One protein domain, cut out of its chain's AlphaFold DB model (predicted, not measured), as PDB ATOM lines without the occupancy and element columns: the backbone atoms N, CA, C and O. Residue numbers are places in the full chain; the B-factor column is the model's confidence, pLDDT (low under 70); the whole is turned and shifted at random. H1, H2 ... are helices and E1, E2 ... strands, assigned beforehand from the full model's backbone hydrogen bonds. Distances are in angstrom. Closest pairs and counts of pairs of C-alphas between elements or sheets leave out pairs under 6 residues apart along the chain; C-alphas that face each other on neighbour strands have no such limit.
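Overview. This is residues 97 to 156 and 164 to 257 of the 310 residues of an uncharacterized protein of Legionella sp. km772 (UniProt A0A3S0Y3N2). Helix H4 runs through the middle of a small helical body, with H1 side by side with it and H6 crossing it on the side away from H1; H7 folds back along H6 as a helical hairpin. A small two-stranded hairpin, E1 and E2, packs on H1, while H2 lies off the core, in a region of low confidence. The printed part has 154 residues, with seven named helices and two named strands in the order H1 E1 E2 H2 H3 H4 H5 H6 H7; the sheet, order E1 - E2, is antiparallel and the class is mostly helix. The whole is compact, with a radius of gyration of the C-alphas of 15.2 A and spans of 46 by 42 by 29 A.

Arrangement. E1, residues 127 to 129, and E2, residues 135 to 137, form a hairpin, antiparallel at 156 degrees; N 128 and O 136 are 2.9 A apart and N 136 and O 128 are 2.8 A apart, both within hydrogen-bond range. The closest C-alphas of E2 and H1, residues 100 to 114, are those of Pro 135 and Glu 102, 6.2 A apart. H1 and H4, residues 194 to 209, touch at a shallow tilt of 21 degrees, the same way; their closest C-alphas, Val 104 and Ser 196, are 5.2 A apart. With residues 104 to 108 alone, H1 touches H5, residues 217 to 220; their closest C-alphas, Ile 108 and Asp 217, are 7.0 A apart. H4 touches H6, residues 222 to 237, at a steep tilt of 60 degrees, the same way; their closest C-alphas, Ala 202 and Ser 229, are 4.6 A apart. With residues 224 to 231 alone, H6 touches H7, residues 246 to 256, at a shallow tilt of 5 degrees, opposite ways; their closest C-alphas, Ala 231 and Val 248, are 7.1 A apart. With 2 of these 3 tilts shallow, the helix packing is only just mostly aligned. H2, residues 167 to 180, and H3, residues 182 to 185, are near each other and meet only through their link. H2 and H6 are close but not clearly touching: the closest C-alphas, Gln 178 and Leu 236, are 7.8 A apart. H1, H4, H6 and H7 have every O i to N i+4 pair within hydrogen-bond range, H2 has 7 of 10, and H3 and H5 are too short for such a pair.

Along the chain. H1 begins at C-alpha 100, (10.012, 30.186, -29.317), and is 21.0 A long. H2 measures 21.6 A, H4 22.8 A and H6 22.3 A. H7, 15.5 A, ends at C-alpha 256, (25.747, 45.048, -22.256).

Size, cuts and confidence. The C-alphas farthest apart, Ile 131 and Glu 240, are 48.3 A apart. Residues 157 to 163 are not printed; C-alphas 156 and 164 are 13.9 A apart across the cut. The link from H1 to E1 is long; its residues 117 to 118 pair with residues 143 to 144, antiparallel. The mean pLDDT of the printed part is 86.4; the residues under 70 include 148 to 156 and 164 to 173.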
ATOM      1  N   GLN A  97       5.761  24.042 -37.092       97.62
ATOM      2  CA  GLN A  97       5.720  25.248 -36.269       97.62
ATOM      3  C   GLN A  97       7.110  25.516 -35.664       97.62
ATOM      4  O   GLN A  97       7.733  24.604 -35.108       97.62
ATOM      5  N   ALA A  98       7.583  26.755 -35.788       98.31
ATOM      6  CA  ALA A  98       8.821  27.190 -35.160       98.31
ATOM      7  C   ALA A  98       8.689  27.236 -33.629       98.31
ATOM      8  O   ALA A  98       7.629  27.600 -33.106       98.31
ATOM      9  N   TYR A  99       9.760  26.870 -32.927       98.12
ATOM     10  CA  TYR A  99       9.880  27.016 -31.478       98.12
ATOM     11  C   TYR A  99      10.112  28.479 -31.094       98.12
ATOM     12  O   TYR A  99      10.536  29.284 -31.919       98.12
ATOM     13  N   ASP A 100       9.892  28.812 -29.822       98.44
ATOM     14  CA  ASP A 100      10.012  30.186 -29.317       98.44
ATOM     15  C   ASP A 100      11.378  30.820 -29.655       98.44
ATOM     16  O   ASP A 100      11.451  31.893 -30.244       98.44
ATOM     17  N   VAL A 101      12.479  30.098 -29.418       98.31
ATOM     18  CA  VAL A 101      13.842  30.566 -29.745       98.31
ATOM     19  C   VAL A 101      14.092  30.754 -31.249       98.31
ATOM     20  O   VAL A 101      14.858  31.630 -31.648       98.31
ATOM     21  N   GLU A 102      13.434  29.966 -32.102       98.50
ATOM     22  CA  GLU A 102      13.548  30.082 -33.562       98.50
ATOM     23  C   GLU A 102      12.770  31.302 -34.071       98.50
ATOM     24  O   GLU A 102      13.242  32.012 -34.961       98.50
ATOM     25  N   ILE A 103      11.613  31.587 -33.459       98.69
ATOM     26  CA  ILE A 103      10.834  32.803 -33.708       98.69
ATOM     27  C   ILE A 103      11.651  34.038 -33.297       98.69
ATOM     28  O   ILE A 103      11.763  34.979 -34.081       98.69
ATOM     29  N   VAL A 104      12.301  34.022 -32.128       98.56
ATOM     30  CA  VAL A 104      13.212  35.104 -31.706       98.56
ATOM     31  C   VAL A 104      14.328  35.330 -32.724       98.56
ATOM     32  O   VAL A 104      14.586  36.472 -33.112       98.56
ATOM     33  N   SER A 105      14.962  34.254 -33.199       98.31
ATOM     34  CA  SER A 105      16.038  34.349 -34.187       98.31
ATOM     35  C   SER A 105      15.586  35.041 -35.472       98.31
ATOM     36  O   SER A 105      16.278  35.942 -35.954       98.31
ATOM     37  N   ILE A 106      14.430  34.660 -36.028       98.31
ATOM     38  CA  ILE A 106      13.936  35.280 -37.264       98.31
ATOM     39  C   ILE A 106      13.440  36.714 -37.035       98.31
ATOM     40  O   ILE A 106      13.635  37.563 -37.899       98.31
ATOM     41  N   LEU A 107      12.865  37.028 -35.867       98.44
ATOM     42  CA  LEU A 107      12.452  38.391 -35.515       98.44
ATOM     43  C   LEU A 107      13.642  39.355 -35.466       98.44
ATOM     44  O   LEU A 107      13.585  40.437 -36.055       98.44
ATOM     45  N   ILE A 108      14.731  38.954 -34.803       98.12
ATOM     46  CA  ILE A 108      15.966  39.746 -34.724       98.12
ATOM     47  C   ILE A 108      16.574  39.930 -36.118       98.12
ATOM     48  O   ILE A 108      16.944  41.049 -36.477       98.12
ATOM     49  N   ASP A 109      16.644  38.869 -36.927       97.69
ATOM     50  CA  ASP A 109      17.160  38.950 -38.299       97.69
ATOM     51  C   ASP A 109      16.330  39.903 -39.181       97.69
ATOM     52  O   ASP A 109      16.880  40.810 -39.816       97.69
ATOM     53  N   ILE A 110      15.001  39.760 -39.174       97.38
ATOM     54  CA  ILE A 110      14.091  40.634 -39.923       97.38
ATOM     55  C   ILE A 110      14.289  42.091 -39.509       97.38
ATOM     56  O   ILE A 110      14.439  42.958 -40.380       97.38
ATOM     57  N   TYR A 111      14.327  42.373 -38.206       96.81
ATOM     58  CA  TYR A 111      14.503  43.732 -37.707       96.81
ATOM     59  C   TYR A 111      15.858  44.321 -38.113       96.81
ATOM     60  O   TYR A 111      15.913  45.439 -38.626       96.81
ATOM     61  N   LYS A 112      16.948  43.554 -37.971       95.56
ATOM     62  CA  LYS A 112      18.301  43.965 -38.388       95.56
ATOM     63  C   LYS A 112      18.346  44.364 -39.861       95.56
ATOM     64  O   LYS A 112      18.930  45.394 -40.196       95.56
ATOM     65  N   ARG A 113      17.736  43.558 -40.737       94.56
ATOM     66  CA  ARG A 113      17.783  43.754 -42.196       94.56
ATOM     67  C   ARG A 113      16.830  44.830 -42.703       94.56
ATOM     68  O   ARG A 113      17.183  45.585 -43.603       94.56
ATOM     69  N   THR A 114      15.610  44.865 -42.175       93.44
ATOM     70  CA  THR A 114      14.498  45.626 -42.780       93.44
ATOM     71  C   THR A 114      14.018  46.788 -41.917       93.44
ATOM     72  O   THR A 114      13.364  47.710 -42.419       93.44
ATOM     73  N   GLY A 115      14.338  46.736 -40.624       92.62
ATOM     74  CA  GLY A 115      13.769  47.593 -39.601       92.62
ATOM     75  C   GLY A 115      12.339  47.265 -39.205       92.62
ATOM     76  O   GLY A 115      11.726  48.045 -38.481       92.62
ATOM     77  N   ARG A 116      11.793  46.150 -39.699       93.62
ATOM     78  CA  ARG A 116      10.416  45.766 -39.423       93.62
ATOM     79  C   ARG A 116      10.282  44.970 -38.137       93.62
ATOM     80  O   ARG A 116      11.153  44.172 -37.805       93.62
ATOM     81  N   VAL A 117       9.150  45.147 -37.468       94.94
ATOM     82  CA  VAL A 117       8.707  44.307 -36.352       94.94
ATOM     83  C   VAL A 117       7.480  43.521 -36.797       94.94
ATOM     84  O   VAL A 117       6.518  44.118 -37.277       94.94
ATOM     85  N   ILE A 118       7.513  42.195 -36.660       94.81
ATOM     86  CA  ILE A 118       6.386  41.316 -37.003       94.81
ATOM     87  C   ILE A 118       5.591  41.047 -35.729       94.81
ATOM     88  O   ILE A 118       6.007  40.251 -34.890       94.81
ATOM     89  N   VAL A 119       4.487  41.768 -35.555       92.50
ATOM     90  CA  VAL A 119       3.742  41.792 -34.287       92.50
ATOM     91  C   VAL A 119       3.028  40.469 -34.009       92.50
ATOM     92  O   VAL A 119       2.944  40.013 -32.875       92.50
ATOM     93  N   ASP A 120       2.557  39.818 -35.059       92.62
ATOM     94  CA  ASP A 120       1.773  38.589 -35.023       92.62
ATOM     95  C   ASP A 120       2.616  37.321 -35.234       92.62
ATOM     96  O   ASP A 120       2.073  36.235 -35.447       92.62
ATOM     97  N   ALA A 121       3.950  37.399 -35.145       96.44
ATOM     98  CA  ALA A 121       4.837  36.254 -35.395       96.44
ATOM     99  C   ALA A 121       4.578  35.057 -34.460       96.44
ATOM    100  O   ALA A 121       4.843  33.907 -34.817       96.44
ATOM    101  N   VAL A 122       4.036  35.309 -33.266       96.75
ATOM    102  CA  VAL A 122       3.688  34.267 -32.291       96.75
ATOM    103  C   VAL A 122       2.381  33.545 -32.608       96.75
ATOM    104  O   VAL A 122       2.063  32.583 -31.916       96.75
ATOM    105  N   GLY A 123       1.667  33.927 -33.669       94.62
ATOM    106  CA  GLY A 123       0.506  33.197 -34.161       94.62
ATOM    107  C   GLY A 123       0.841  31.760 -34.574       94.62
ATOM    108  O   GLY A 123       1.965  31.425 -34.980       94.62
ATOM    109  N   ALA A 124      -0.135  30.863 -34.457       93.12
ATOM    110  CA  ALA A 124       0.020  29.495 -34.929       93.12
ATOM    111  C   ALA A 124       0.248  29.475 -36.450       93.12
ATOM    112  O   ALA A 124      -0.528  30.033 -37.213       93.12
ATOM    113  N   ARG A 125       1.306  28.785 -36.886       93.81
ATOM    114  CA  ARG A 125       1.755  28.641 -38.282       93.81
ATOM    115  C   ARG A 125       2.200  29.937 -38.975       93.81
ATOM    116  O   ARG A 125       2.455  29.900 -40.177       93.81
ATOM    117  N   ASN A 126       2.393  31.032 -38.237       96.38
ATOM    118  CA  ASN A 126       2.916  32.288 -38.798       96.38
ATOM    119  C   ASN A 126       4.424  32.230 -39.058       96.38
ATOM    120  O   ASN A 126       4.919  32.880 -39.980       96.38
ATOM    121  N   VAL A 127       5.146  31.405 -38.296       98.31
ATOM    122  CA  VAL A 127       6.557  31.079 -38.529       98.31
ATOM    123  C   VAL A 127       6.709  29.565 -38.608       98.31
ATOM    124  O   VAL A 127       6.304  28.846 -37.687       98.31
ATOM    125  N   LEU A 128       7.293  29.081 -39.705       98.12
ATOM    126  CA  LEU A 128       7.600  27.668 -39.900       98.12
ATOM    127  C   LEU A 128       9.104  27.443 -39.947       98.12
ATOM    128  O   LEU A 128       9.819  28.198 -40.596       98.12
ATOM    129  N   THR A 129       9.562  26.362 -39.329       98.44
ATOM    130  CA  THR A 129      10.940  25.888 -39.449       98.44
ATOM    131  C   THR A 129      11.003  24.797 -40.509       98.44
ATOM    132  O   THR A 129      10.278  23.797 -40.430       98.44
ATOM    133  N   GLN A 130      11.842  25.012 -41.519       97.62
ATOM    134  CA  GLN A 130      12.066  24.068 -42.608       97.62
ATOM    135  C   GLN A 130      12.903  22.863 -42.154       97.62
ATOM    136  O   GLN A 130      13.419  22.810 -41.038       97.62
ATOM    137  N   ILE A 131      13.043  21.873 -43.038       97.00
ATOM    138  CA  ILE A 131      13.818  20.652 -42.769       97.00
ATOM    139  C   ILE A 131      15.309  20.921 -42.517       97.00
ATOM    140  O   ILE A 131      15.953  20.162 -41.802       97.00
ATOM    141  N   ASP A 132      15.845  22.006 -43.074       96.44
ATOM    142  CA  ASP A 132      17.224  22.451 -42.859       96.44
ATOM    143  C   ASP A 132      17.406  23.248 -41.553       96.44
ATOM    144  O   ASP A 132      18.504  23.717 -41.262       96.44
ATOM    145  N   GLY A 133      16.340  23.397 -40.759       96.88
ATOM    146  CA  GLY A 133      16.341  24.143 -39.503       96.88
ATOM    147  C   GLY A 133      16.154  25.652 -39.663       96.88
ATOM    148  O   GLY A 133      16.144  26.357 -38.656       96.88
ATOM    149  N   SER A 134      15.980  26.170 -40.883       96.75
ATOM    150  CA  SER A 134      15.784  27.604 -41.093       96.75
ATOM    151  C   SER A 134      14.342  28.043 -40.765       96.75
ATOM    152  O   SER A 134      13.380  27.448 -41.267       96.75
ATOM    153  N   PRO A 135      14.146  29.070 -39.914       98.12
ATOM    154  CA  PRO A 135      12.829  29.649 -39.671       98.12
ATOM    155  C   PRO A 135      12.428  30.620 -40.792       98.12
ATOM    156  O   PRO A 135      13.209  31.478 -41.202       98.12
ATOM    157  N   ILE A 136      11.179  30.529 -41.246       98.00
ATOM    158  CA  ILE A 136      10.569  31.410 -42.247       98.00
ATOM    159  C   ILE A 136       9.295  32.019 -41.674       98.00
ATOM    160  O   ILE A 136       8.391  31.305 -41.240       98.00
ATOM    161  N   CYS A 137       9.195  33.343 -41.748       98.00
ATOM    162  CA  CYS A 137       7.976  34.083 -41.448       98.00
ATOM    163  C   CYS A 137       7.053  34.099 -42.681       98.00
ATOM    164  O   CYS A 137       7.424  34.607 -43.742       98.00
ATOM    165  N   ILE A 138       5.870  33.494 -42.551       95.81
ATOM    166  CA  ILE A 138       4.895  33.285 -43.637       95.81
ATOM    167  C   ILE A 138       3.705  34.236 -43.518       95.81
ATOM    168  O   ILE A 138       3.113  34.614 -44.536       95.81
ATOM    169  N   ASP A 139       3.334  34.608 -42.294       93.12
ATOM    170  CA  ASP A 139       2.374  35.684 -42.093       93.12
ATOM    171  C   ASP A 139       3.097  36.996 -41.821       93.12
ATOM    172  O   ASP A 139       3.936  37.097 -40.934       93.12
ATOM    173  N   ILE A 140       2.801  37.975 -42.665       93.94
ATOM    174  CA  ILE A 140       3.480  39.269 -42.733       93.94
ATOM    175  C   ILE A 140       2.476  40.423 -42.717       93.94
ATOM    176  O   ILE A 140       2.877  41.580 -42.889       93.94
ATOM    177  N   GLY A 141       1.180  40.114 -42.561       87.56
ATOM    178  CA  GLY A 141       0.108  41.106 -42.578       87.56
ATOM    179  C   GLY A 141       0.415  42.225 -41.591       87.56
ATOM    180  O   GLY A 141       0.404  43.407 -41.963       87.56
ATOM    181  N   PHE A 142       0.882  41.855 -40.393       89.44
ATOM    182  CA  PHE A 142       1.184  42.797 -39.324       89.44
ATOM    183  C   PHE A 142       2.672  43.172 -39.165       89.44
ATOM    184  O   PHE A 142       3.167  43.442 -38.070       89.44
ATOM    185  N   ALA A 143       3.404  43.245 -40.281       91.69
ATOM    186  CA  ALA A 143       4.782  43.736 -40.307       91.69
ATOM    187  C   ALA A 143       4.858  45.279 -40.274       91.69
ATOM    188  O   ALA A 143       4.546  45.968 -41.255       91.69
ATOM    189  N   LEU A 144       5.325  45.837 -39.159       87.88
ATOM    190  CA  LEU A 144       5.400  47.277 -38.906       87.88
ATOM    191  C   LEU A 144       6.777  47.853 -39.210       87.88
ATOM    192  O   LEU A 144       7.775  47.219 -38.906       87.88
ATOM    193  N   LYS A 145       6.840  49.078 -39.742       86.25
ATOM    194  CA  LYS A 145       8.076  49.864 -39.875       86.25
ATOM    195  C   LYS A 145       7.840  51.262 -39.300       86.25
ATOM    196  O   LYS A 145       7.232  52.090 -39.978       86.25
ATOM    197  N   LEU A 146       8.243  51.515 -38.050       76.00
ATOM    198  CA  LEU A 146       7.881  52.762 -37.351       76.00
ATOM    199  C   LEU A 146       8.887  53.897 -37.589       76.00
ATOM    200  O   LEU A 146       8.553  55.051 -37.323       76.00
ATOM    201  N   ASP A 147      10.051  53.602 -38.183       70.50
ATOM    202  CA  ASP A 147      11.120  54.566 -38.498       70.50
ATOM    203  C   ASP A 147      10.623  55.814 -39.264       70.50
ATOM    204  O   ASP A 147      11.250  56.869 -39.226       70.50
ATOM    205  N   ALA A 148       9.492  55.706 -39.970       54.78
ATOM    206  CA  ALA A 148       8.941  56.757 -40.822       54.78
ATOM    207  C   ALA A 148       7.879  57.663 -40.155       54.78
ATOM    208  O   ALA A 148       7.413  58.596 -40.812       54.78
ATOM    209  N   VAL A 149       7.430  57.395 -38.914       52.75
ATOM    210  CA  VAL A 149       6.093  57.860 -38.453       52.75
ATOM    211  C   VAL A 149       6.063  58.593 -37.097       52.75
ATOM    212  O   VAL A 149       4.992  58.796 -36.529       52.75
ATOM    213  N   TYR A 150       7.187  59.104 -36.589       48.78
ATOM    214  CA  TYR A 150       7.156  59.975 -35.394       48.78
ATOM    215  C   TYR A 150       6.945  61.472 -35.693       48.78
ATOM    216  O   TYR A 150       7.110  62.313 -34.816       48.78
ATOM    217  N   GLY A 151       6.492  61.809 -36.905       49.84
ATOM    218  CA  GLY A 151       5.756  63.055 -37.139       49.84
ATOM    219  C   GLY A 151       4.301  62.959 -36.639       49.84
ATOM    220  O   GLY A 151       3.791  61.851 -36.434       49.84
ATOM    221  N   PRO A 152       3.596  64.091 -36.445       45.12
ATOM    222  CA  PRO A 152       2.153  64.071 -36.203       45.12
ATOM    223  C   PRO A 152       1.452  63.303 -37.335       45.12
ATOM    224  O   PRO A 152       1.839  63.429 -38.498       45.12
ATOM    225  N   LEU A 153       0.444  62.484 -37.001       44.78
ATOM    226  CA  LEU A 153      -0.338  61.774 -38.020       44.78
ATOM    227  C   LEU A 153      -0.864  62.803 -39.024       44.78
ATOM    228  O   LEU A 153      -1.498  63.773 -38.592       44.78
ATOM    229  N   PRO A 154      -0.649  62.609 -40.336       47.47
ATOM    230  CA  PRO A 154      -1.366  63.391 -41.326       47.47
ATOM    231  C   PRO A 154      -2.855  63.253 -41.021       47.47
ATOM    232  O   PRO A 154      -3.343  62.136 -40.794       47.47
ATOM    233  N   ARG A 155      -3.590  64.370 -40.982       51.19
ATOM    234  CA  ARG A 155      -5.047  64.293 -40.841       51.19
ATOM    235  C   ARG A 155      -5.562  63.454 -42.011       51.19
ATOM    236  O   ARG A 155      -4.979  63.470 -43.088       51.19
ATOM    237  N   ILE A 156      -6.668  62.732 -41.844       48.69
ATOM    238  CA  ILE A 156      -7.217  61.859 -42.903       48.69
ATOM    239  C   ILE A 156      -7.406  62.623 -44.231       48.69
ATOM    240  O   ILE A 156      -7.185  62.070 -45.305       48.69
ATOM    241  N   ASP A 164       0.371  57.036 -51.694       49.59
ATOM    242  CA  ASP A 164       1.431  56.202 -52.261       49.59
ATOM    243  C   ASP A 164       2.375  55.580 -51.218       49.59
ATOM    244  O   ASP A 164       3.365  54.946 -51.589       49.59
ATOM    245  N   ARG A 165       2.132  55.753 -49.909       53.78
ATOM    246  CA  ARG A 165       2.987  55.157 -48.863       53.78
ATOM    247  C   ARG A 165       2.308  53.957 -48.188       53.78
ATOM    248  O   ARG A 165       1.752  54.116 -47.101       53.78
ATOM    249  N   PRO A 166       2.412  52.737 -48.755       53.06
ATOM    250  CA  PRO A 166       1.807  51.521 -48.196       53.06
ATOM    251  C   PRO A 166       2.292  51.168 -46.778       53.06
ATOM    252  O   PRO A 166       1.645  50.402 -46.072       53.06
ATOM    253  N   ASP A 167       3.403  51.748 -46.316       61.03
ATOM    254  CA  ASP A 167       3.925  51.522 -44.966       61.03
ATOM    255  C   ASP A 167       3.153  52.293 -43.862       61.03
ATOM    256  O   ASP A 167       3.259  51.936 -42.691       61.03
ATOM    257  N   PHE A 168       2.326  53.298 -44.202       61.16
ATOM    258  CA  PHE A 168       1.543  54.069 -43.213       61.16
ATOM    259  C   PHE A 168       0.362  53.294 -42.615       61.16
ATOM    260  O   PHE A 168       0.009  53.525 -41.457       61.16
ATOM    261  N   ALA A 169      -0.229  52.379 -43.388       62.25
ATOM    262  CA  ALA A 169      -1.352  51.546 -42.963       62.25
ATOM    263  C   ALA A 169      -1.027  50.758 -41.685       62.25
ATOM    264  O   ALA A 169      -1.780  50.808 -40.714       62.25
ATOM    265  N   GLY A 170       0.160  50.137 -41.652       62.50
ATOM    266  CA  GLY A 170       0.651  49.386 -40.495       62.50
ATOM    267  C   GLY A 170       0.708  50.235 -39.230       62.50
ATOM    268  O   GLY A 170       0.243  49.808 -38.184       62.50
ATOM    269  N   VAL A 171       1.225  51.464 -39.319       66.19
ATOM    270  CA  VAL A 171       1.374  52.324 -38.135       66.19
ATOM    271  C   VAL A 171       0.042  52.888 -37.646       66.19
ATOM    272  O   VAL A 171      -0.158  53.020 -36.440       66.19
ATOM    273  N   ALA A 172      -0.874  53.224 -38.555       64.94
ATOM    274  CA  ALA A 172      -2.207  53.680 -38.176       64.94
ATOM    275  C   ALA A 172      -2.975  52.572 -37.441       64.94
ATOM    276  O   ALA A 172      -3.472  52.807 -36.343       64.94
ATOM    277  N   GLN A 173      -2.989  51.360 -38.000       68.12
ATOM    278  CA  GLN A 173      -3.656  50.223 -37.373       68.12
ATOM    279  C   GLN A 173      -2.977  49.818 -36.057       68.12
ATOM    280  O   GLN A 173      -3.646  49.544 -35.064       68.12
ATOM    281  N   TRP A 174      -1.645  49.874 -36.014       73.00
ATOM    282  CA  TRP A 174      -0.877  49.648 -34.798       73.00
ATOM    283  C   TRP A 174      -1.296  50.571 -33.652       73.00
ATOM    284  O   TRP A 174      -1.489  50.101 -32.536       73.00
ATOM    285  N   ARG A 175      -1.498  51.868 -33.913       71.12
ATOM    286  CA  ARG A 175      -1.969  52.808 -32.883       71.12
ATOM    287  C   ARG A 175      -3.364  52.451 -32.373       71.12
ATOM    288  O   ARG A 175      -3.599  52.565 -31.177       71.12
ATOM    289  N   THR A 176      -4.263  51.995 -33.244       67.38
ATOM    290  CA  THR A 176      -5.582  51.514 -32.810       67.38
ATOM    291  C   THR A 176      -5.457  50.271 -31.927       67.38
ATOM    292  O   THR A 176      -6.096  50.190 -30.881       67.38
ATOM    293  N   LEU A 177      -4.606  49.320 -32.318       67.25
ATOM    294  CA  LEU A 177      -4.428  48.054 -31.605       67.25
ATOM    295  C   LEU A 177      -3.682  48.217 -30.273       67.25
ATOM    296  O   LEU A 177      -4.036  47.546 -29.302       67.25
ATOM    297  N   GLN A 178      -2.728  49.153 -30.190       70.50
ATOM    298  CA  GLN A 178      -2.057  49.533 -28.941       70.50
ATOM    299  C   GLN A 178      -3.044  49.983 -27.857       70.50
ATOM    300  O   GLN A 178      -2.804  49.718 -26.684       70.50
ATOM    301  N   LEU A 179      -4.128  50.668 -28.234       62.47
ATOM    302  CA  LEU A 179      -5.032  51.323 -27.286       62.47
ATOM    303  C   LEU A 179      -6.108  50.408 -26.693       62.47
ATOM    304  O   LEU A 179      -6.672  50.763 -25.662       62.47
ATOM    305  N   SER A 180      -6.426  49.274 -27.322       61.44
ATOM    306  CA  SER A 180      -7.591  48.474 -26.914       61.44
ATOM    307  C   SER A 180      -7.303  47.009 -26.602       61.44
ATOM    308  O   SER A 180      -7.941  46.487 -25.699       61.44
ATOM    309  N   ASN A 181      -6.367  46.340 -27.293       70.06
ATOM    310  CA  ASN A 181      -6.306  44.867 -27.264       70.06
ATOM    311  C   ASN A 181      -4.902  44.249 -27.381       70.06
ATOM    312  O   ASN A 181      -4.781  43.028 -27.466       70.06
ATOM    313  N   PHE A 182      -3.832  45.048 -27.399       79.56
ATOM    314  CA  PHE A 182      -2.490  44.523 -27.672       79.56
ATOM    315  C   PHE A 182      -2.016  43.455 -26.674       79.56
ATOM    316  O   PHE A 182      -1.460  42.442 -27.085       79.56
ATOM    317  N   GLU A 183      -2.243  43.653 -25.373       83.50
ATOM    318  CA  GLU A 183      -1.862  42.652 -24.364       83.50
ATOM    319  C   GLU A 183      -2.741  41.398 -24.451       83.50
ATOM    320  O   GLU A 183      -2.221  40.284 -24.413       83.50
ATOM    321  N   HIS A 184      -4.047  41.574 -24.677       86.31
ATOM    322  CA  HIS A 184      -4.989  40.464 -24.826       86.31
ATOM    323  C   HIS A 184      -4.678  39.571 -26.021       86.31
ATOM    324  O   HIS A 184      -4.839  38.358 -25.937       86.31
ATOM    325  N   TYR A 185      -4.159  40.141 -27.111       85.56
ATOM    326  CA  TYR A 185      -3.711  39.358 -28.260       85.56
ATOM    327  C   TYR A 185      -2.670  38.288 -27.881       85.56
ATOM    328  O   TYR A 185      -2.643  37.213 -28.478       85.56
ATOM    329  N   TYR A 186      -1.824  38.548 -26.879       91.44
ATOM    330  CA  TYR A 186      -0.792  37.602 -26.450       91.44
ATOM    331  C   TYR A 186      -1.211  36.660 -25.328       91.44
ATOM    332  O   TYR A 186      -0.434  35.759 -24.999       91.44
ATOM    333  N   ASP A 187      -2.398  36.826 -24.743       92.12
ATOM    334  CA  ASP A 187      -2.841  35.989 -23.625       92.12
ATOM    335  C   ASP A 187      -2.859  34.499 -23.996       92.12
ATOM    336  O   ASP A 187      -2.436  33.668 -23.190       92.12
ATOM    337  N   ASP A 188      -3.223  34.183 -25.240       91.62
ATOM    338  CA  ASP A 188      -3.254  32.816 -25.772       91.62
ATOM    339  C   ASP A 188      -1.854  32.228 -26.025       91.62
ATOM    340  O   ASP A 188      -1.677  31.010 -26.099       91.62
ATOM    341  N   TYR A 189      -0.831  33.078 -26.149       93.06
ATOM    342  CA  TYR A 189       0.518  32.673 -26.553       93.06
ATOM    343  C   TYR A 189       1.545  32.755 -25.425       93.06
ATOM    344  O   TYR A 189       2.590  32.112 -25.521       93.06
ATOM    345  N   LYS A 190       1.268  33.492 -24.342       94.06
ATOM    346  CA  LYS A 190       2.231  33.758 -23.257       94.06
ATOM    347  C   LYS A 190       2.816  32.508 -22.608       94.06
ATOM    348  O   LYS A 190       3.976  32.519 -22.220       94.06
ATOM    349  N   ALA A 191       2.036  31.431 -22.518       93.75
ATOM    350  CA  ALA A 191       2.498  30.172 -21.939       93.75
ATOM    351  C   ALA A 191       3.447  29.404 -22.875       93.75
ATOM    352  O   ALA A 191       4.321  28.681 -22.408       93.75
ATOM    353  N   LEU A 192       3.276  29.555 -24.191       95.62
ATOM    354  CA  LEU A 192       4.012  28.790 -25.198       95.62
ATOM    355  C   LEU A 192       5.202  29.558 -25.779       95.62
ATOM    356  O   LEU A 192       6.151  28.935 -26.252       95.62
ATOM    357  N   ARG A 193       5.113  30.892 -25.834       97.12
ATOM    358  CA  ARG A 193       6.056  31.762 -26.553       97.12
ATOM    359  C   ARG A 193       6.424  33.044 -25.782       97.12
ATOM    360  O   ARG A 193       6.378  34.134 -26.365       97.12
ATOM    361  N   PRO A 194       6.733  32.968 -24.470       97.69
ATOM    362  CA  PRO A 194       7.005  34.161 -23.669       97.69
ATOM    363  C   PRO A 194       8.210  34.954 -24.187       97.69
ATOM    364  O   PRO A 194       8.193  36.186 -24.156       97.69
ATOM    365  N   PHE A 195       9.244  34.279 -24.700       98.31
ATOM    366  CA  PHE A 195      10.460  34.958 -25.126       98.31
ATOM    367  C   PHE A 195      10.226  35.766 -26.409       98.31
ATOM    368  O   PHE A 195      10.590  36.942 -26.467       98.31
ATOM    369  N   SER A 196       9.526  35.201 -27.395       98.44
ATOM    370  CA  SER A 196       9.143  35.928 -28.611       98.44
ATOM    371  C   SER A 196       8.288  37.152 -28.314       98.44
ATOM    372  O   SER A 196       8.536  38.210 -28.886       98.44
ATOM    373  N   ILE A 197       7.321  37.049 -27.396       97.81
ATOM    374  CA  ILE A 197       6.479  38.190 -26.997       97.81
ATOM    375  C   ILE A 197       7.345  39.315 -26.422       97.81
ATOM    376  O   ILE A 197       7.198  40.474 -26.818       97.81
ATOM    377  N   ASN A 198       8.284  38.980 -25.533       97.94
ATOM    378  CA  ASN A 198       9.203  39.957 -24.955       97.94
ATOM    379  C   ASN A 198      10.109  40.596 -26.010       97.94
ATOM    380  O   ASN A 198      10.303  41.808 -25.991       97.94
ATOM    381  N   VAL A 199      10.608  39.818 -26.972       98.25
ATOM    382  CA  VAL A 199      11.410  40.342 -28.084       98.25
ATOM    383  C   VAL A 199      10.584  41.266 -28.976       98.25
ATOM    384  O   VAL A 199      11.063  42.343 -29.313       98.25
ATOM    385  N   ILE A 200       9.336  40.925 -29.311       97.44
ATOM    386  CA  ILE A 200       8.453  41.800 -30.099       97.44
ATOM    387  C   ILE A 200       8.244  43.138 -29.379       97.44
ATOM    388  O   ILE A 200       8.455  44.195 -29.974       97.44
ATOM    389  N   LYS A 201       7.895  43.112 -28.086       95.56
ATOM    390  CA  LYS A 201       7.707  44.322 -27.266       95.56
ATOM    391  C   LYS A 201       8.994  45.144 -27.145       95.56
ATOM    392  O   LYS A 201       8.968  46.357 -27.347       95.56
ATOM    393  N   ALA A 202      10.130  44.490 -26.906       96.38
ATOM    394  CA  ALA A 202      11.436  45.138 -26.869       96.38
ATOM    395  C   ALA A 202      11.789  45.798 -28.210       96.38
ATOM    396  O   ALA A 202      12.260  46.932 -28.233       96.38
ATOM    397  N   LEU A 203      11.527  45.136 -29.339       96.12
ATOM    398  CA  LEU A 203      11.759  45.703 -30.668       96.12
ATOM    399  C   LEU A 203      10.854  46.907 -30.944       96.12
ATOM    400  O   LEU A 203      11.333  47.898 -31.486       96.12
ATOM    401  N   LEU A 204       9.581  46.868 -30.537       92.94
ATOM    402  CA  LEU A 204       8.671  48.017 -30.635       92.94
ATOM    403  C   LEU A 204       9.188  49.214 -29.824       92.94
ATOM    404  O   LEU A 204       9.197  50.340 -30.322       92.94
ATOM    405  N   PHE A 205       9.672  48.962 -28.607       92.12
ATOM    406  CA  PHE A 205      10.289  49.973 -27.752       92.12
ATOM    407  C   PHE A 205      11.542  50.585 -28.378       92.12
ATOM    408  O   PHE A 205      11.664  51.806 -28.497       92.12
ATOM    409  N   LEU A 206      12.471  49.737 -28.825       92.69
ATOM    410  CA  LEU A 206      13.702  50.182 -29.468       92.69
ATOM    411  C   LEU A 206      13.408  50.947 -30.753       92.69
ATOM    412  O   LEU A 206      14.011  51.986 -30.983       92.69
ATOM    413  N   ASN A 207      12.462  50.493 -31.572       90.06
ATOM    414  CA  ASN A 207      12.117  51.179 -32.811       90.06
ATOM    415  C   ASN A 207      11.521  52.572 -32.553       90.06
ATOM    416  O   ASN A 207      11.768  53.495 -33.325       90.06
ATOM    417  N   ARG A 208      10.803  52.745 -31.435       85.25
ATOM    418  CA  ARG A 208      10.240  54.030 -31.008       85.25
ATOM    419  C   ARG A 208      11.287  55.026 -30.529       85.25
ATOM    420  O   ARG A 208      11.272  56.180 -30.945       85.25
ATOM    421  N   HIS A 209      12.186  54.587 -29.654       86.69
ATOM    422  CA  HIS A 209      13.128  55.483 -28.970       86.69
ATOM    423  C   HIS A 209      14.504  55.547 -29.636       86.69
ATOM    424  O   HIS A 209      15.252  56.508 -29.451       86.69
ATOM    425  N   LYS A 210      14.852  54.518 -30.407       89.12
ATOM    426  CA  LYS A 210      16.137  54.314 -31.088       89.12
ATOM    427  C   LYS A 210      15.938  53.686 -32.483       89.12
ATOM    428  O   LYS A 210      16.522  52.639 -32.764       89.12
ATOM    429  N   PRO A 211      15.185  54.324 -33.404       86.19
ATOM    430  CA  PRO A 211      14.858  53.756 -34.725       86.19
ATOM    431  C   PRO A 211      16.083  53.377 -35.580       86.19
ATOM    432  O   PRO A 211      16.005  52.484 -36.423       86.19
ATOM    433  N   ASN A 212      17.233  54.017 -35.344       86.06
ATOM    434  CA  ASN A 212      18.493  53.754 -36.053       86.06
ATOM    435  C   ASN A 212      19.323  52.603 -35.449       86.06
ATOM    436  O   ASN A 212      20.335  52.191 -36.031       86.06
ATOM    437  N   LEU A 213      18.933  52.089 -34.278       89.94
ATOM    438  CA  LEU A 213      19.589  50.953 -33.645       89.94
ATOM    439  C   LEU A 213      19.125  49.674 -34.340       89.94
ATOM    440  O   LEU A 213      18.019  49.193 -34.100       89.94
ATOM    441  N   ARG A 214      19.974  49.133 -35.220       91.56
ATOM    442  CA  ARG A 214      19.719  47.861 -35.917       91.56
ATOM    443  C   ARG A 214      20.429  46.687 -35.272       91.56
ATOM    444  O   ARG A 214      19.907  45.584 -35.316       91.56
ATOM    445  N   THR A 215      21.575  46.908 -34.638       92.44
ATOM    446  CA  THR A 215      22.302  45.858 -33.918       92.44
ATOM    447  C   THR A 215      21.606  45.568 -32.594       92.44
ATOM    448  O   THR A 215      21.828  46.258 -31.602       92.44
ATOM    449  N   VAL A 216      20.747  44.552 -32.599       95.62
ATOM    450  CA  VAL A 216      19.911  44.159 -31.453       95.62
ATOM    451  C   VAL A 216      20.164  42.716 -31.009       95.62
ATOM    452  O   VAL A 216      19.314  42.100 -30.382       95.62
ATOM    453  N   ASP A 217      21.347  42.165 -31.304       95.88
ATOM    454  CA  ASP A 217      21.716  40.789 -30.925       95.88
ATOM    455  C   ASP A 217      21.703  40.567 -29.399       95.88
ATOM    456  O   ASP A 217      21.524  39.449 -28.930       95.88
ATOM    457  N   PHE A 218      21.809  41.630 -28.594       95.25
ATOM    458  CA  PHE A 218      21.628  41.536 -27.141       95.25
ATOM    459  C   PHE A 218      20.220  41.063 -26.734       95.25
ATOM    460  O   PHE A 218      20.043  40.589 -25.616       95.25
ATOM    461  N   LEU A 219      19.224  41.142 -27.627       96.94
ATOM    462  CA  LEU A 219      17.879  40.613 -27.388       96.94
ATOM    463  C   LEU A 219      17.815  39.081 -27.408       96.94
ATOM    464  O   LEU A 219      16.812  38.527 -26.968       96.94
ATOM    465  N   PHE A 220      18.877  38.384 -27.830       96.81
ATOM    466  CA  PHE A 220      19.004  36.944 -27.581       96.81
ATOM    467  C   PHE A 220      19.138  36.619 -26.085       96.81
ATOM    468  O   PHE A 220      18.926  35.476 -25.683       96.81
ATOM    469  N   HIS A 221      19.455  37.607 -25.242       96.31
ATOM    470  CA  HIS A 221      19.448  37.442 -23.799       96.31
ATOM    471  C   HIS A 221      18.044  37.711 -23.244       96.31
ATOM    472  O   HIS A 221      17.617  38.863 -23.144       96.31
ATOM    473  N   GLN A 222      17.346  36.654 -22.821       96.62
ATOM    474  CA  GLN A 222      15.947  36.725 -22.381       96.62
ATOM    475  C   GLN A 222      15.691  37.810 -21.323       96.62
ATOM    476  O   GLN A 222      14.784  38.616 -21.494       96.62
ATOM    477  N   TYR A 223      16.547  37.913 -20.301       96.38
ATOM    478  CA  TYR A 223      16.434  38.961 -19.277       96.38
ATOM    479  C   TYR A 223      16.464  40.390 -19.855       96.38
ATOM    480  O   TYR A 223      15.766  41.278 -19.368       96.38
ATOM    481  N   ILE A 224      17.244  40.632 -20.916       96.06
ATOM    482  CA  ILE A 224      17.316  41.955 -21.546       96.06
ATOM    483  C   ILE A 224      16.048  42.241 -22.348       96.06
ATOM    484  O   ILE A 224      15.503  43.343 -22.261       96.06
ATOM    485  N   ALA A 225      15.554  41.246 -23.090       97.50
ATOM    486  CA  ALA A 225      14.281  41.356 -23.793       97.50
ATOM    487  C   ALA A 225      13.120  41.605 -22.813       97.50
ATOM    488  O   ALA A 225      12.295  42.477 -23.065       97.50
ATOM    489  N   GLU A 226      13.093  40.911 -21.673       96.88
ATOM    490  CA  GLU A 226      12.123  41.122 -20.591       96.88
ATOM    491  C   GLU A 226      12.175  42.552 -20.046       96.88
ATOM    492  O   GLU A 226      11.142  43.210 -19.981       96.88
ATOM    493  N   LYS A 227      13.362  43.093 -19.744       96.19
ATOM    494  CA  LYS A 227      13.480  44.467 -19.228       96.19
ATOM    495  C   LYS A 227      13.022  45.540 -20.210       96.19
ATOM    496  O   LYS A 227      12.369  46.504 -19.813       96.19
ATOM    497  N   LEU A 228      13.323  45.379 -21.495       95.75
ATOM    498  CA  LEU A 228      12.845  46.302 -22.528       95.75
ATOM    499  C   LEU A 228      11.343  46.134 -22.801       95.75
ATOM    500  O   LEU A 228      10.651  47.119 -23.047       95.75
ATOM    501  N   SER A 229      10.829  44.906 -22.709       95.62
ATOM    502  CA  SER A 229       9.397  44.595 -22.759       95.62
ATOM    503  C   SER A 229       8.633  45.244 -21.596       95.62
ATOM    504  O   SER A 229       7.607  45.882 -21.812       95.62
ATOM    505  N   GLU A 230       9.162  45.183 -20.369       94.12
ATOM    506  CA  GLU A 230       8.603  45.874 -19.198       94.12
ATOM    507  C   GLU A 230       8.552  47.392 -19.414       94.12
ATOM    508  O   GLU A 230       7.518  48.011 -19.163       94.12
ATOM    509  N   ALA A 231       9.637  47.991 -19.918       93.12
ATOM    510  CA  ALA A 231       9.688  49.422 -20.217       93.12
ATOM    511  C   ALA A 231       8.651  49.829 -21.279       93.12
ATOM    512  O   ALA A 231       8.011  50.873 -21.150       93.12
ATOM    513  N   TYR A 232       8.433  48.984 -22.289       91.94
ATOM    514  CA  TYR A 232       7.383  49.175 -23.287       91.94
ATOM    515  C   TYR A 232       5.979  49.181 -22.672       91.94
ATOM    516  O   TYR A 232       5.177  50.073 -22.942       91.94
ATOM    517  N   VAL A 233       5.682  48.202 -21.817       90.44
ATOM    518  CA  VAL A 233       4.392  48.107 -21.117       90.44
ATOM    519  C   VAL A 233       4.198  49.313 -20.189       90.44
ATOM    520  O   VAL A 233       3.120  49.904 -20.163       90.44
ATOM    521  N   GLN A 234       5.239  49.736 -19.467       89.06
ATOM    522  CA  GLN A 234       5.192  50.940 -18.631       89.06
ATOM    523  C   GLN A 234       4.895  52.199 -19.450       89.06
ATOM    524  O   GLN A 234       4.035  52.978 -19.052       89.06
ATOM    525  N   GLU A 235       5.539  52.379 -20.606       87.06
ATOM    526  CA  GLU A 235       5.263  53.508 -21.502       87.06
ATOM    527  C   GLU A 235       3.795  53.549 -21.948       87.06
ATOM    528  O   GLU A 235       3.203  54.626 -22.022       87.06
ATOM    529  N   LEU A 236       3.203  52.390 -22.251       83.38
ATOM    530  CA  LEU A 236       1.819  52.318 -22.714       83.38
ATOM    531  C   LEU A 236       0.793  52.579 -21.610       83.38
ATOM    532  O   LEU A 236      -0.191  53.275 -21.852       83.38
ATOM    533  N   PHE A 237       0.992  52.002 -20.423       83.88
ATOM    534  CA  PHE A 237      -0.043  51.962 -19.383       83.88
ATOM    535  C   PHE A 237       0.211  52.901 -18.203       83.88
ATOM    536  O   PHE A 237      -0.693  53.107 -17.397       83.88
ATOM    537  N   LYS A 238       1.424  53.451 -18.078       84.88
ATOM    538  CA  LYS A 238       1.827  54.388 -17.016       84.88
ATOM    539  C   LYS A 238       2.694  55.523 -17.581       84.88
ATOM    540  O   LYS A 238       3.817  55.734 -17.108       84.88
ATOM    541  N   PRO A 239       2.227  56.243 -18.620       83.38
ATOM    542  CA  PRO A 239       3.030  57.256 -19.305       83.38
ATOM    543  C   PRO A 239       3.526  58.369 -18.369       83.38
ATOM    544  O   PRO A 239       4.596  58.923 -18.591       83.38
ATOM    545  N   GLU A 240       2.795  58.673 -17.297       84.12
ATOM    546  CA  GLU A 240       3.173  59.652 -16.275       84.12
ATOM    547  C   GLU A 240       4.379  59.228 -15.421       84.12
ATOM    548  O   GLU A 240       5.052  60.079 -14.843       84.12
ATOM    549  N   GLN A 241       4.664  57.925 -15.350       83.56
ATOM    550  CA  GLN A 241       5.804  57.356 -14.621       83.56
ATOM    551  C   GLN A 241       6.983  57.038 -15.547       83.56
ATOM    552  O   GLN A 241       8.058  56.663 -15.077       83.56
ATOM    553  N   PHE A 242       6.787  57.154 -16.860       84.69
ATOM    554  CA  PHE A 242       7.762  56.748 -17.855       84.69
ATOM    555  C   PHE A 242       8.741  57.887 -18.166       84.69
ATOM    556  O   PHE A 242       8.378  58.927 -18.710       84.69
ATOM    557  N   ASP A 243      10.022  57.679 -17.870       85.44
ATOM    558  CA  ASP A 243      11.083  58.690 -17.992       85.44
ATOM    559  C   ASP A 243      11.627  58.868 -19.425       85.44
ATOM    560  O   ASP A 243      12.779  59.266 -19.633       85.44
ATOM    561  N   GLY A 244      10.820  58.525 -20.432       80.62
ATOM    562  CA  GLY A 244      11.251  58.472 -21.830       80.62
ATOM    563  C   GLY A 244      12.244  57.339 -22.116       80.62
ATOM    564  O   GLY A 244      12.965  57.391 -23.110       80.62
ATOM    565  N   GLY A 245      12.335  56.344 -21.230       83.94
ATOM    566  CA  GLY A 245      13.248  55.212 -21.352       83.94
ATOM    567  C   GLY A 245      14.676  55.523 -20.903       83.94
ATOM    568  O   GLY A 245      15.582  54.720 -21.128       83.94
ATOM    569  N   LYS A 246      14.919  56.677 -20.275       88.31
ATOM    570  CA  LYS A 246      16.265  57.109 -19.886       88.31
ATOM    571  C   LYS A 246      16.919  56.112 -18.924       88.31
ATOM    572  O   LYS A 246      18.066  55.727 -19.154       88.31
ATOM    573  N   ALA A 247      16.198  55.654 -17.904       89.00
ATOM    574  CA  ALA A 247      16.675  54.675 -16.936       89.00
ATOM    575  C   ALA A 247      17.011  53.340 -17.606       89.00
ATOM    576  O   ALA A 247      18.116  52.832 -17.417       89.00
ATOM    577  N   VAL A 248      16.115  52.805 -18.444       91.12
ATOM    578  CA  VAL A 248      16.356  51.515 -19.111       91.12
ATOM    579  C   VAL A 248      17.511  51.595 -20.110       91.12
ATOM    580  O   VAL A 248      18.297  50.659 -20.205       91.12
ATOM    581  N   PHE A 249      17.700  52.718 -20.810       91.62
ATOM    582  CA  PHE A 249      18.844  52.875 -21.712       91.62
ATOM    583  C   PHE A 249      20.170  53.074 -20.979       91.62
ATOM    584  O   PHE A 249      21.195  52.600 -21.468       91.62
ATOM    585  N   ASN A 250      20.176  53.751 -19.830       90.00
ATOM    586  CA  ASN A 250      21.369  53.830 -18.986       90.00
ATOM    587  C   ASN A 250      21.742  52.441 -18.455       90.00
ATOM    588  O   ASN A 250      22.867  51.995 -18.669       90.00
ATOM    589  N   TRP A 251      20.765  51.716 -17.907       92.06
ATOM    590  CA  TRP A 251      20.932  50.328 -17.478       92.06
ATOM    591  C   TRP A 251      21.445  49.420 -18.608       92.06
ATOM    592  O   TRP A 251      22.361  48.623 -18.405       92.06
ATOM    593  N   LEU A 252      20.905  49.559 -19.826       89.19
ATOM    594  CA  LEU A 252      21.322  48.754 -20.976       89.19
ATOM    595  C   LEU A 252      22.789  49.013 -21.347       89.19
ATOM    596  O   LEU A 252      23.523  48.060 -21.615       89.19
ATOM    597  N   LYS A 253      23.225  50.280 -21.341       87.62
ATOM    598  CA  LYS A 253      24.627  50.658 -21.596       87.62
ATOM    599  C   LYS A 253      25.570  50.054 -20.558       87.62
ATOM    600  O   LYS A 253      26.623  49.545 -20.926       87.62
ATOM    601  N   GLU A 254      25.176  50.089 -19.288       87.31
ATOM    602  CA  GLU A 254      25.956  49.526 -18.181       87.31
ATOM    603  C   GLU A 254      26.044  47.994 -18.266       87.31
ATOM    604  O   GLU A 254      27.101  47.418 -18.026       87.31
ATOM    605  N   THR A 255      24.953  47.331 -18.662       83.06
ATOM    606  CA  THR A 255      24.828  45.864 -18.613       83.06
ATOM    607  C   THR A 255      25.434  45.155 -19.825       83.06
ATOM    608  O   THR A 255      25.940  44.043 -19.704       83.06
ATOM    609  N   THR A 256      25.377  45.756 -21.015       74.25
ATOM    610  CA  THR A 256      25.747  45.048 -22.256       74.25
ATOM    611  C   THR A 256      27.190  45.260 -22.703       74.25
ATOM    612  O   THR A 256      27.623  44.601 -23.645       74.25
ATOM    613  N   VAL A 257      27.938  46.179 -22.078       60.91
ATOM    614  CA  VAL A 257      29.240  46.664 -22.594       60.91
ATOM    615  C   VAL A 257      29.129  47.113 -24.069       60.91
ATOM    616  O   VAL A 257      30.114  47.189 -24.800       60.91
TER     617      VAL A 257